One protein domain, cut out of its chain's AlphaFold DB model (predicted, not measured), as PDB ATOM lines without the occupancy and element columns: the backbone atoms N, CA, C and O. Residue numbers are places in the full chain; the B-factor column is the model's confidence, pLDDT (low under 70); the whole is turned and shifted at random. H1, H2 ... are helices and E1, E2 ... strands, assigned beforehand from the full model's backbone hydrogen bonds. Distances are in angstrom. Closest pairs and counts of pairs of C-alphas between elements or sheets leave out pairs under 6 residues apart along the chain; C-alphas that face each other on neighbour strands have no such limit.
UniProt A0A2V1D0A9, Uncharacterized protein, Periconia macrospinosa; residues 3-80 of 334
ATOM      1  N   LEU A   3     236.316 188.174 251.607       84.81
ATOM      2  CA  LEU A   3     237.506 188.883 252.094       84.81
ATOM      3  C   LEU A   3     238.769 188.074 251.791       84.81
ATOM      4  O   LEU A   3     238.718 186.846 251.706       84.81
ATOM      5  N   LEU A   4     239.898 188.758 251.656       87.62
ATOM      6  CA  LEU A   4     241.218 188.150 251.582       87.62
ATOM      7  C   LEU A   4     241.784 187.920 252.974       87.62
ATOM      8  O   LEU A   4     241.595 188.733 253.876       87.62
ATOM      9  N   ARG A   5     242.518 186.820 253.110       90.62
ATOM     10  CA  ARG A   5     243.301 186.468 254.290       90.62
ATOM     11  C   ARG A   5     244.718 186.130 253.860       90.62
ATOM     12  O   ARG A   5     244.915 185.388 252.890       90.62
ATOM     13  N   ARG A   6     245.702 186.649 254.590       86.06
ATOM     14  CA  ARG A   6     247.105 186.266 254.417       86.06
ATOM     15  C   ARG A   6     247.332 184.892 255.048       86.06
ATOM     16  O   ARG A   6     246.980 184.669 256.200       86.06
ATOM     17  N   CYS A   7     247.900 183.967 254.284       83.81
ATOM     18  CA  CYS A   7     248.286 182.648 254.772       83.81
ATOM     19  C   CYS A   7     249.679 182.704 255.409       83.81
ATOM     20  O   CYS A   7     250.530 183.485 254.980       83.81
ATOM     21  N   ASP A   8     249.955 181.789 256.337       78.56
ATOM     22  CA  ASP A   8     251.268 181.659 256.992       78.56
ATOM     23  C   ASP A   8     252.407 181.404 255.989       78.56
ATOM     24  O   ASP A   8     253.563 181.750 256.219       78.56
ATOM     25  N   THR A   9     252.071 180.844 254.824       77.38
ATOM     26  CA  THR A   9     252.989 180.583 253.706       77.38
ATOM     27  C   THR A   9     253.306 181.823 252.857       77.38
ATOM     28  O   THR A   9     254.019 181.713 251.862       77.38
ATOM     29  N   GLY A  10     252.763 182.997 253.201       73.06
ATOM     30  CA  GLY A  10     252.940 184.254 252.463       73.06
ATOM     31  C   GLY A  10     252.020 184.428 251.248       73.06
ATOM     32  O   GLY A  10     252.086 185.456 250.578       73.06
ATOM     33  N   GLY A  11     251.164 183.444 250.953       82.94
ATOM     34  CA  GLY A  11     250.109 183.551 249.938       82.94
ATOM     35  C   GLY A  11     248.833 184.225 250.455       82.94
ATOM     36  O   GLY A  11     248.719 184.535 251.639       82.94
ATOM     37  N   PHE A  12     247.850 184.396 249.571       87.12
ATOM     38  CA  PHE A  12     246.529 184.937 249.909       87.12
ATOM     39  C   PHE A  12     245.430 183.933 249.578       87.12
ATOM     40  O   PHE A  12     245.543 183.176 248.615       87.12
ATOM     41  N   SER A  13     244.363 183.937 250.373       87.12
ATOM     42  CA  SER A  13     243.180 183.102 250.160       87.12
ATOM     43  C   SER A  13     241.902 183.924 250.288       87.12
ATOM     44  O   SER A  13     241.838 184.869 251.075       87.12
ATOM     45  N   LEU A  14     240.883 183.569 249.503       85.94
ATOM     46  CA  LEU A  14     239.554 184.171 249.571       85.94
ATOM     47  C   LEU A  14     238.687 183.400 250.566       85.94
ATOM     48  O   LEU A  14     238.502 182.192 250.439       85.94
ATOM     49  N   THR A  15     238.121 184.115 251.532       85.94
ATOM     50  CA  THR A  15     237.189 183.578 252.528       85.94
ATOM     51  C   THR A  15     235.809 184.190 252.312       85.94
ATOM     52  O   THR A  15     235.674 185.406 252.163       85.94
ATOM     53  N   GLN A  16     234.769 183.355 252.272       82.81
ATOM     54  CA  GLN A  16     233.388 183.799 252.096       82.81
ATOM     55  C   GLN A  16     232.651 183.843 253.436       82.81
ATOM     56  O   GLN A  16     232.638 182.877 254.190       82.81
ATOM     57  N   PHE A  17     231.977 184.962 253.681       77.38
ATOM     58  CA  PHE A  17     231.171 185.230 254.865       77.38
ATOM     59  C   PHE A  17     229.702 185.449 254.496       77.38
ATOM     60  O   PHE A  17     229.389 186.005 253.432       77.38
ATOM     61  N   GLY A  18     228.799 185.054 255.396       67.00
ATOM     62  CA  GLY A  18     227.373 185.391 255.328       67.00
ATOM     63  C   GLY A  18     227.111 186.889 255.534       67.00
ATOM     64  O   GLY A  18     228.027 187.653 255.830       67.00
ATOM     65  N   ALA A  19     225.860 187.322 255.353       56.56
ATOM     66  CA  ALA A  19     225.462 188.727 255.514       56.56
ATOM     67  C   ALA A  19     225.484 189.217 256.978       56.56
ATOM     68  O   ALA A  19     225.500 190.419 257.208       56.56
ATOM     69  N   GLU A  20     225.504 188.300 257.948       54.50
ATOM     70  CA  GLU A  20     225.403 188.609 259.384       54.50
ATOM     71  C   GLU A  20     226.759 188.676 260.106       54.50
ATOM     72  O   GLU A  20     226.824 189.033 261.279       54.50
ATOM     73  N   ALA A  21     227.860 188.344 259.426       59.91
ATOM     74  CA  ALA A  21     229.190 188.385 260.025       59.91
ATOM     75  C   ALA A  21     229.759 189.812 259.972       59.91
ATOM     76  O   ALA A  21     230.171 190.279 258.910       59.91
ATOM     77  N   ILE A  22     229.809 190.489 261.121       62.72
ATOM     78  CA  ILE A  22     230.540 191.751 261.291       62.72
ATOM     79  C   ILE A  22     231.948 191.399 261.773       62.72
ATOM     80  O   ILE A  22     232.162 191.143 262.955       62.72
ATOM     81  N   LEU A  23     232.900 191.346 260.846       76.56
ATOM     82  CA  LEU A  23     234.316 191.152 261.155       76.56
ATOM     83  C   LEU A  23     235.070 192.453 260.874       76.56
ATOM     84  O   LEU A  23     234.755 193.107 259.883       76.56
ATOM     85  N   PRO A  24     236.058 192.844 261.691       83.00
ATOM     86  CA  PRO A  24     236.981 193.913 261.329       83.00
ATOM     87  C   PRO A  24     237.804 193.506 260.100       83.00
ATOM     88  O   PRO A  24     238.387 192.422 260.069       83.00
ATOM     89  N   TYR A  25     237.857 194.364 259.081       83.75
ATOM     90  CA  TYR A  25     238.704 194.159 257.907       83.75
ATOM     91  C   TYR A  25     239.194 195.491 257.339       83.75
ATOM     92  O   TYR A  25     238.526 196.518 257.474       83.75
ATOM     93  N   ALA A  26     240.355 195.474 256.688       86.06
ATOM     94  CA  ALA A  26     240.868 196.634 255.962       86.06
ATOM     95  C   ALA A  26     240.267 196.702 254.551       86.06
ATOM     96  O   ALA A  26     239.998 195.678 253.931       86.06
ATOM     97  N   ILE A  27     240.096 197.901 254.003       84.12
ATOM     98  CA  ILE A  27     239.710 198.108 252.603       84.12
ATOM     99  C   ILE A  27     240.850 198.843 251.910       84.12
ATOM    100  O   ILE A  27     241.283 199.887 252.393       84.12
ATOM    101  N   LEU A  28     241.296 198.338 250.759       83.62
ATOM    102  CA  LEU A  28     242.134 199.100 249.838       83.62
ATOM    103  C   LEU A  28     241.303 199.494 248.615       83.62
ATOM    104  O   LEU A  28     240.920 198.649 247.806       83.62
ATOM    105  N   SER A  29     241.091 200.798 248.461       75.12
ATOM    106  CA  SER A  29     240.544 201.410 247.251       75.12
ATOM    107  C   SER A  29     241.665 202.158 246.542       75.12
ATOM    108  O   SER A  29     242.261 203.073 247.106       75.12
ATOM    109  N   HIS A  30     242.006 201.739 245.326       68.62
ATOM    110  CA  HIS A  30     243.106 202.320 244.560       68.62
ATOM    111  C   HIS A  30     242.783 202.264 243.056       68.62
ATOM    112  O   HIS A  30     241.974 201.445 242.626       68.62
ATOM    113  N   THR A  31     243.401 203.139 242.254       58.28
ATOM    114  CA  THR A  31     243.209 203.189 240.787       58.28
ATOM    115  C   THR A  31     244.460 203.740 240.089       58.28
ATOM    116  O   THR A  31     244.399 204.804 239.472       58.28
ATOM    117  N   TRP A  32     245.633 203.130 240.247       61.28
ATOM    118  CA  TRP A  32     246.867 203.644 239.612       61.28
ATOM    119  C   TRP A  32     247.285 202.874 238.356       61.28
ATOM    120  O   TRP A  32     247.995 203.435 237.527       61.28
ATOM    121  N   GLY A  33     246.797 201.642 238.178       64.06
ATOM    122  CA  GLY A  33     247.106 200.798 237.019       64.06
ATOM    123  C   GLY A  33     245.994 200.778 235.973       64.06
ATOM    124  O   GLY A  33     244.899 201.298 236.205       64.06
ATOM    125  N   ALA A  34     246.285 200.176 234.823       68.38
ATOM    126  CA  ALA A  34     245.251 199.767 233.876       68.38
ATOM    127  C   ALA A  34     244.525 198.512 234.394       68.38
ATOM    128  O   ALA A  34     245.143 197.677 235.052       68.38
ATOM    129  N   ASP A  35     243.254 198.319 234.036       67.38
ATOM    130  CA  ASP A  35     242.461 197.153 234.469       67.38
ATOM    131  C   ASP A  35     243.133 195.812 234.112       67.38
ATOM    132  O   ASP A  35     243.023 194.829 234.842       67.38
ATOM    133  N   THR A  36     243.905 195.775 233.020       71.06
ATOM    134  CA  THR A  36     244.683 194.601 232.590       71.06
ATOM    135  C   THR A  36     245.819 194.226 233.542       71.06
ATOM    136  O   THR A  36     246.281 193.085 233.534       71.06
ATOM    137  N   GLU A  37     246.299 195.180 234.337       79.94
ATOM    138  CA  GLU A  37     247.378 194.991 235.307       79.94
ATOM    139  C   GLU A  37     246.844 194.530 236.669       79.94
ATOM    140  O   GLU A  37     247.622 194.063 237.501       79.94
ATOM    141  N   GLU A  38     245.531 194.631 236.898       83.06
ATOM    142  CA  GLU A  38     244.890 194.224 238.142       83.06
ATOM    143  C   GLU A  38     244.807 192.699 238.276       83.06
ATOM    144  O   GLU A  38     244.617 191.944 237.313       83.06
ATOM    145  N   VAL A  39     244.913 192.238 239.520       83.69
ATOM    146  CA  VAL A  39     244.595 190.856 239.883       83.69
ATOM    147  C   VAL A  39     243.086 190.750 240.056       83.69
ATOM    148  O   VAL A  39     242.495 191.472 240.856       83.69
ATOM    149  N   THR A  40     242.466 189.844 239.308       84.00
ATOM    150  CA  THR A  40     241.019 189.611 239.339       84.00
ATOM    151  C   THR A  40     240.636 188.499 240.319       84.00
ATOM    152  O   THR A  40     241.485 187.773 240.844       84.00
ATOM    153  N   PHE A  41     239.334 188.326 240.557       80.69
ATOM    154  CA  PHE A  41     238.812 187.196 241.334       80.69
ATOM    155  C   PHE A  41     239.210 185.842 240.715       80.69
ATOM    156  O   PHE A  41     239.572 184.904 241.433       80.69
ATOM    157  N   GLU A  42     239.184 185.747 239.384       81.75
ATOM    158  CA  GLU A  42     239.575 184.540 238.657       81.75
ATOM    159  C   GLU A  42     241.071 184.252 238.822       81.75
ATOM    160  O   GLU A  42     241.451 183.114 239.090       81.75
ATOM    161  N   ASP A  43     241.911 185.289 238.784       85.56
ATOM    162  CA  ASP A  43     243.355 185.138 238.966       85.56
ATOM    163  C   ASP A  43     243.739 184.588 240.343       85.56
ATOM    164  O   ASP A  43     244.679 183.803 240.456       85.56
ATOM    165  N   LEU A  44     243.028 184.994 241.400       85.31
ATOM    166  CA  LEU A  44     243.255 184.453 242.741       85.31
ATOM    167  C   LEU A  44     242.732 183.028 242.884       85.31
ATOM    168  O   LEU A  44     243.380 182.206 243.528       85.31
ATOM    169  N   THR A  45     241.586 182.731 242.275       83.56
ATOM    170  CA  THR A  45     240.990 181.390 242.316       83.56
ATOM    171  C   THR A  45     241.861 180.380 241.565       83.56
ATOM    172  O   THR A  45     242.055 179.261 242.036       83.56
ATOM    173  N   ASN A  46     242.443 180.797 240.438       84.94
ATOM    174  CA  ASN A  46     243.282 179.960 239.581       84.94
ATOM    175  C   ASN A  46     244.781 180.044 239.925       84.94
ATOM    176  O   ASN A  46     245.582 179.294 239.371       84.94
ATOM    177  N   GLY A  47     245.180 180.952 240.822       83.62
ATOM    178  CA  GLY A  47     246.576 181.155 241.218       83.62
ATOM    179  C   GLY A  47     247.463 181.824 240.158       83.62
ATOM    180  O   GLY A  47     248.685 181.771 240.283       83.62
ATOM    181  N   THR A  48     246.883 182.464 239.139       85.56
ATOM    182  CA  THR A  48     247.587 183.092 238.001       85.56
ATOM    183  C   THR A  48     247.958 184.558 238.233       85.56
ATOM    184  O   THR A  48     248.631 185.167 237.409       85.56
ATOM    185  N   GLY A  49     247.535 185.148 239.355       84.19
ATOM    186  CA  GLY A  49     247.699 186.583 239.612       84.19
ATOM    187  C   GLY A  49     249.083 187.040 240.078       84.19
ATOM    188  O   GLY A  49     249.324 188.239 240.082       84.19
ATOM    189  N   LYS A  50     249.981 186.134 240.491       85.12
ATOM    190  CA  LYS A  50     251.236 186.496 241.188       85.12
ATOM    191  C   LYS A  50     252.204 187.334 240.358       85.12
ATOM    192  O   LYS A  50     252.903 188.170 240.919       85.12
ATOM    193  N   ASP A  51     252.222 187.112 239.050       85.06
ATOM    194  CA  ASP A  51     253.138 187.796 238.132       85.06
ATOM    195  C   ASP A  51     252.558 189.117 237.604       85.06
ATOM    196  O   ASP A  51     253.227 189.849 236.873       85.06
ATOM    197  N   LYS A  52     251.308 189.445 237.955       85.56
ATOM    198  CA  LYS A  52     250.689 190.702 237.542       85.56
ATOM    199  C   LYS A  52     251.244 191.864 238.368       85.56
ATOM    200  O   LYS A  52     251.335 191.735 239.591       85.56
ATOM    201  N   PRO A  53     251.500 193.036 237.756       81.56
ATOM    202  CA  PRO A  53     251.910 194.234 238.493       81.56
ATOM    203  C   PRO A  53     250.953 194.584 239.640       81.56
ATOM    204  O   PRO A  53     251.376 195.003 240.715       81.56
ATOM    205  N   GLY A  54     249.651 194.335 239.460       81.75
ATOM    206  CA  GLY A  54     248.646 194.591 240.481       81.75
ATOM    207  C   GLY A  54     248.728 193.696 241.724       81.75
ATOM    208  O   GLY A  54     248.094 194.005 242.731       81.75
ATOM    209  N   TYR A  55     249.517 192.615 241.714       86.69
ATOM    210  CA  TYR A  55     249.681 191.740 242.881       86.69
ATOM    211  C   TYR A  55     250.370 192.452 244.049       86.69
ATOM    212  O   TYR A  55     250.092 192.159 245.214       86.69
ATOM    213  N   GLU A  56     251.214 193.445 243.760       85.12
ATOM    214  CA  GLU A  56     251.871 194.246 244.791       85.12
ATOM    215  C   GLU A  56     250.866 194.990 245.682       85.12
ATOM    216  O   GLU A  56     251.080 195.101 246.887       85.12
ATOM    217  N   LYS A  57     249.715 195.395 245.137       84.38
ATOM    218  CA  LYS A  57     248.630 196.027 245.907       84.38
ATOM    219  C   LYS A  57     248.043 195.079 246.945       84.38
ATOM    220  O   LYS A  57     247.776 195.485 248.074       84.38
ATOM    221  N   ILE A  58     247.866 193.810 246.570       86.69
ATOM    222  CA  ILE A  58     247.390 192.760 247.477       86.69
ATOM    223  C   ILE A  58     248.409 192.549 248.594       86.69
ATOM    224  O   ILE A  58     248.036 192.507 249.766       86.69
ATOM    225  N   ARG A  59     249.696 192.473 248.232       88.31
ATOM    226  CA  ARG A  59     250.793 192.330 249.191       88.31
ATOM    227  C   ARG A  59     250.825 193.488 250.183       88.31
ATOM    228  O   ARG A  59     250.791 193.242 251.385       88.31
ATOM    229  N   PHE A  60     250.833 194.720 249.682       87.88
ATOM    230  CA  PHE A  60     250.853 195.923 250.505       87.88
ATOM    231  C   PHE A  60     249.649 195.979 251.450       87.88
ATOM    232  O   PHE A  60     249.820 196.158 252.653       87.88
ATOM    233  N   CYS A  61     248.432 195.768 250.936       87.62
ATOM    234  CA  CYS A  61     247.228 195.788 251.764       87.62
ATOM    235  C   CYS A  61     247.260 194.703 252.846       87.62
ATOM    236  O   CYS A  61     246.944 194.990 253.996       87.62
ATOM    237  N   GLY A  62     247.691 193.484 252.507       87.75
ATOM    238  CA  GLY A  62     247.815 192.395 253.474       87.75
ATOM    239  C   GLY A  62     248.904 192.622 254.528       87.75
ATOM    240  O   GLY A  62     248.761 192.170 255.661       87.75
ATOM    241  N   GLU A  63     249.990 193.319 254.187       89.19
ATOM    242  CA  GLU A  63     251.018 193.736 255.149       89.19
ATOM    243  C   GLU A  63     250.504 194.836 256.078       89.19
ATOM    244  O   GLU A  63     250.655 194.717 257.292       89.19
ATOM    245  N   GLN A  64     249.848 195.861 255.530       89.06
ATOM    246  CA  GLN A  64     249.279 196.950 256.320       89.06
ATOM    247  C   GLN A  64     248.149 196.459 257.238       89.06
ATOM    248  O   GLN A  64     248.139 196.800 258.414       89.06
ATOM    249  N   ALA A  65     247.255 195.593 256.748       87.75
ATOM    250  CA  ALA A  65     246.204 194.980 257.561       87.75
ATOM    251  C   ALA A  65     246.790 194.191 258.742       87.75
ATOM    252  O   ALA A  65     246.336 194.355 259.868       87.75
ATOM    253  N   ALA A  66     247.851 193.410 258.512       87.50
ATOM    254  CA  ALA A  66     248.530 192.682 259.583       87.50
ATOM    255  C   ALA A  66     249.191 193.617 260.615       87.50
ATOM    256  O   ALA A  66     249.177 193.313 261.804       87.50
ATOM    257  N   LEU A  67     249.755 194.753 260.181       88.00
ATOM    258  CA  LEU A  67     250.293 195.780 261.086       88.00
ATOM    259  C   LEU A  67     249.202 196.459 261.923       88.00
ATOM    260  O   LEU A  67     249.467 196.856 263.056       88.00
ATOM    261  N   ASP A  68     247.994 196.572 261.375       86.38
ATOM    262  CA  ASP A  68     246.817 197.138 262.037       86.38
ATOM    263  C   ASP A  68     246.005 196.089 262.835       86.38
ATOM    264  O   ASP A  68     244.898 196.389 263.280       86.38
ATOM    265  N   ASP A  69     246.549 194.880 263.033       89.25
ATOM    266  CA  ASP A  69     245.921 193.751 263.745       89.25
ATOM    267  C   ASP A  69     244.593 193.274 263.112       89.25
ATOM    268  O   ASP A  69     243.646 192.862 263.781       89.25
ATOM    269  N   LEU A  70     244.516 193.339 261.779       88.00
ATOM    270  CA  LEU A  70     243.379 192.897 260.974       88.00
ATOM    271  C   LEU A  70     243.739 191.629 260.192       88.00
ATOM    272  O   LEU A  70     244.588 191.633 259.300       88.00
ATOM    273  N   GLU A  71     243.038 190.535 260.489       87.88
ATOM    274  CA  GLU A  71     243.217 189.249 259.798       87.88
ATOM    275  C   GLU A  71     242.719 189.283 258.344       87.88
ATOM    276  O   GLU A  71     243.230 188.565 257.475       87.88
ATOM    277  N   TYR A  72     241.722 190.128 258.078       88.94
ATOM    278  CA  TYR A  72     241.028 190.191 256.802       88.94
ATOM    279  C   TYR A  72     241.166 191.555 256.137       88.94
ATOM    280  O   TYR A  72     241.211 192.600 256.786       88.94
ATOM    281  N   PHE A  73     241.162 191.550 254.809       88.94
ATOM    282  CA  PHE A  73     241.137 192.769 254.016       88.94
ATOM    283  C   PHE A  73     240.365 192.578 252.711       88.94
ATOM    284  O   PHE A  73     240.074 191.459 252.291       88.94
ATOM    285  N   TRP A  74     239.986 193.678 252.075       86.38
ATOM    286  CA  TRP A  74     239.130 193.693 250.901       86.38
ATOM    287  C   TRP A  74     239.702 194.591 249.812       86.38
ATOM    288  O   TRP A  74     240.127 195.718 250.071       86.38
ATOM    289  N   ILE A  75     239.678 194.077 248.583       83.06
ATOM    290  CA  ILE A  75     240.113 194.766 247.368       83.06
ATOM    291  C   ILE A  75     239.067 194.494 246.293       83.06
ATOM    292  O   ILE A  75     238.740 193.339 246.009       83.06
ATOM    293  N   ASP A  76     238.531 195.546 245.691       74.62
ATOM    294  CA  ASP A  76     237.371 195.468 244.807       74.62
ATOM    295  C   ASP A  76     237.610 194.641 243.533       74.62
ATOM    296  O   ASP A  76     236.683 193.981 243.060       74.62
ATOM    297  N   THR A  77     238.835 194.647 243.001       74.50
ATOM    298  CA  THR A  77     239.239 193.923 241.783       74.50
ATOM    299  C   THR A  77     239.203 192.404 241.934       74.50
ATOM    300  O   THR A  77     238.893 191.698 240.975       74.50
ATOM    301  N   CYS A  78     239.455 191.882 243.138       77.44
ATOM    302  CA  CYS A  78     239.565 190.440 243.377       77.44
ATOM    303  C   CYS A  78     238.625 189.878 244.450       77.44
ATOM    304  O   CYS A  78     238.481 188.662 244.551       77.44
ATOM    305  N   CYS A  79     237.927 190.726 245.213       76.38
ATOM    306  CA  CYS A  79     236.880 190.301 246.151       76.38
ATOM    307  C   CYS A  79     235.463 190.365 245.550       76.38
ATOM    308  O   CYS A  79     234.520 189.804 246.123       76.38
ATOM    309  N   ILE A  80     235.291 191.026 244.401       69.44
ATOM    310  CA  ILE A  80     234.049 191.030 243.624       69.44
ATOM    311  C   ILE A  80     234.293 190.277 242.313       69.44
ATOM    312  O   ILE A  80     235.302 190.465 241.644       69.44
TER     313      ILE A  80
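AT A GLANCE: This is residues 3 to 80 of the 334 residues of an uncharacterized protein of Periconia macrospinosa (UniProt A0A2V1D0A9). A small, strongly twisted sheet of four short strands has one longer helix, H2, packed on one face, making two layers, helix over sheet. Two short helices, H1 and H3, touch each other and graze the sheet, while both stay apart from H2. The 78 printed residues run E1, E2, E3, H1, H2, E4, H3; the sheet's order is E2, E1, E4, E3, mixed, and the class is mixed, helices and strands. The whole is compact and rounded, with a radius of gyration of the C-alphas of 12.0 A and spans of 33 by 26 by 25 A.

IN THESE COORDINATES: Find C-alpha 3 at (237.506, 188.883, 252.094), where E1, residues 3 to 6, begins. The sheet's other strands are E2, residues 12 to 16 and 13.4 A long, E4, residues 72 to 75, and E3, residues 25 to 28. H2, residues 55 to 67, runs 18.7 A from C-alpha 55 at (249.681, 191.740, 242.881). H1 is residues 41 to 46; H3, residues 76 to 79, ends at C-alpha 79 (236.880, 190.301, 246.151).

HOW THE PARTS SIT: Look first at E1 and E2, an antiparallel hairpin with N 5 and O 13 at 2.9 A. E1 and E4 are antiparallel, N 4 and O 73 at 2.8 A. E4 and E3 are parallel, N 74 and O 26 at 2.7 A; with H1 and H2 between them along the chain they form a strand-helix-strand unit, two parallel neighbour strands joined by a right-handed crossover. H2 lies over E4, at a height over the sheet of 7.3 A; their closest C-alphas, Ala 65 and Phe 73, are 6.6 A apart. H1 and H3 touch, closest at the C-alphas of Phe 41 and Cys 78, 3.9 A. Every O i to N i+4 pair is within hydrogen-bond range in H1 and H2; H3 is too short for one.

THE WHOLE: The C-alphas of Glu 20 and Asp 51, the two farthest apart, are 35.0 A apart. The printed part has no cut, and the link from E3 to H1, 12 residues, is long. The mean pLDDT of the printed part is 80.7; look for values under 70 at residues 18 to 22, 30 to 35 and 80.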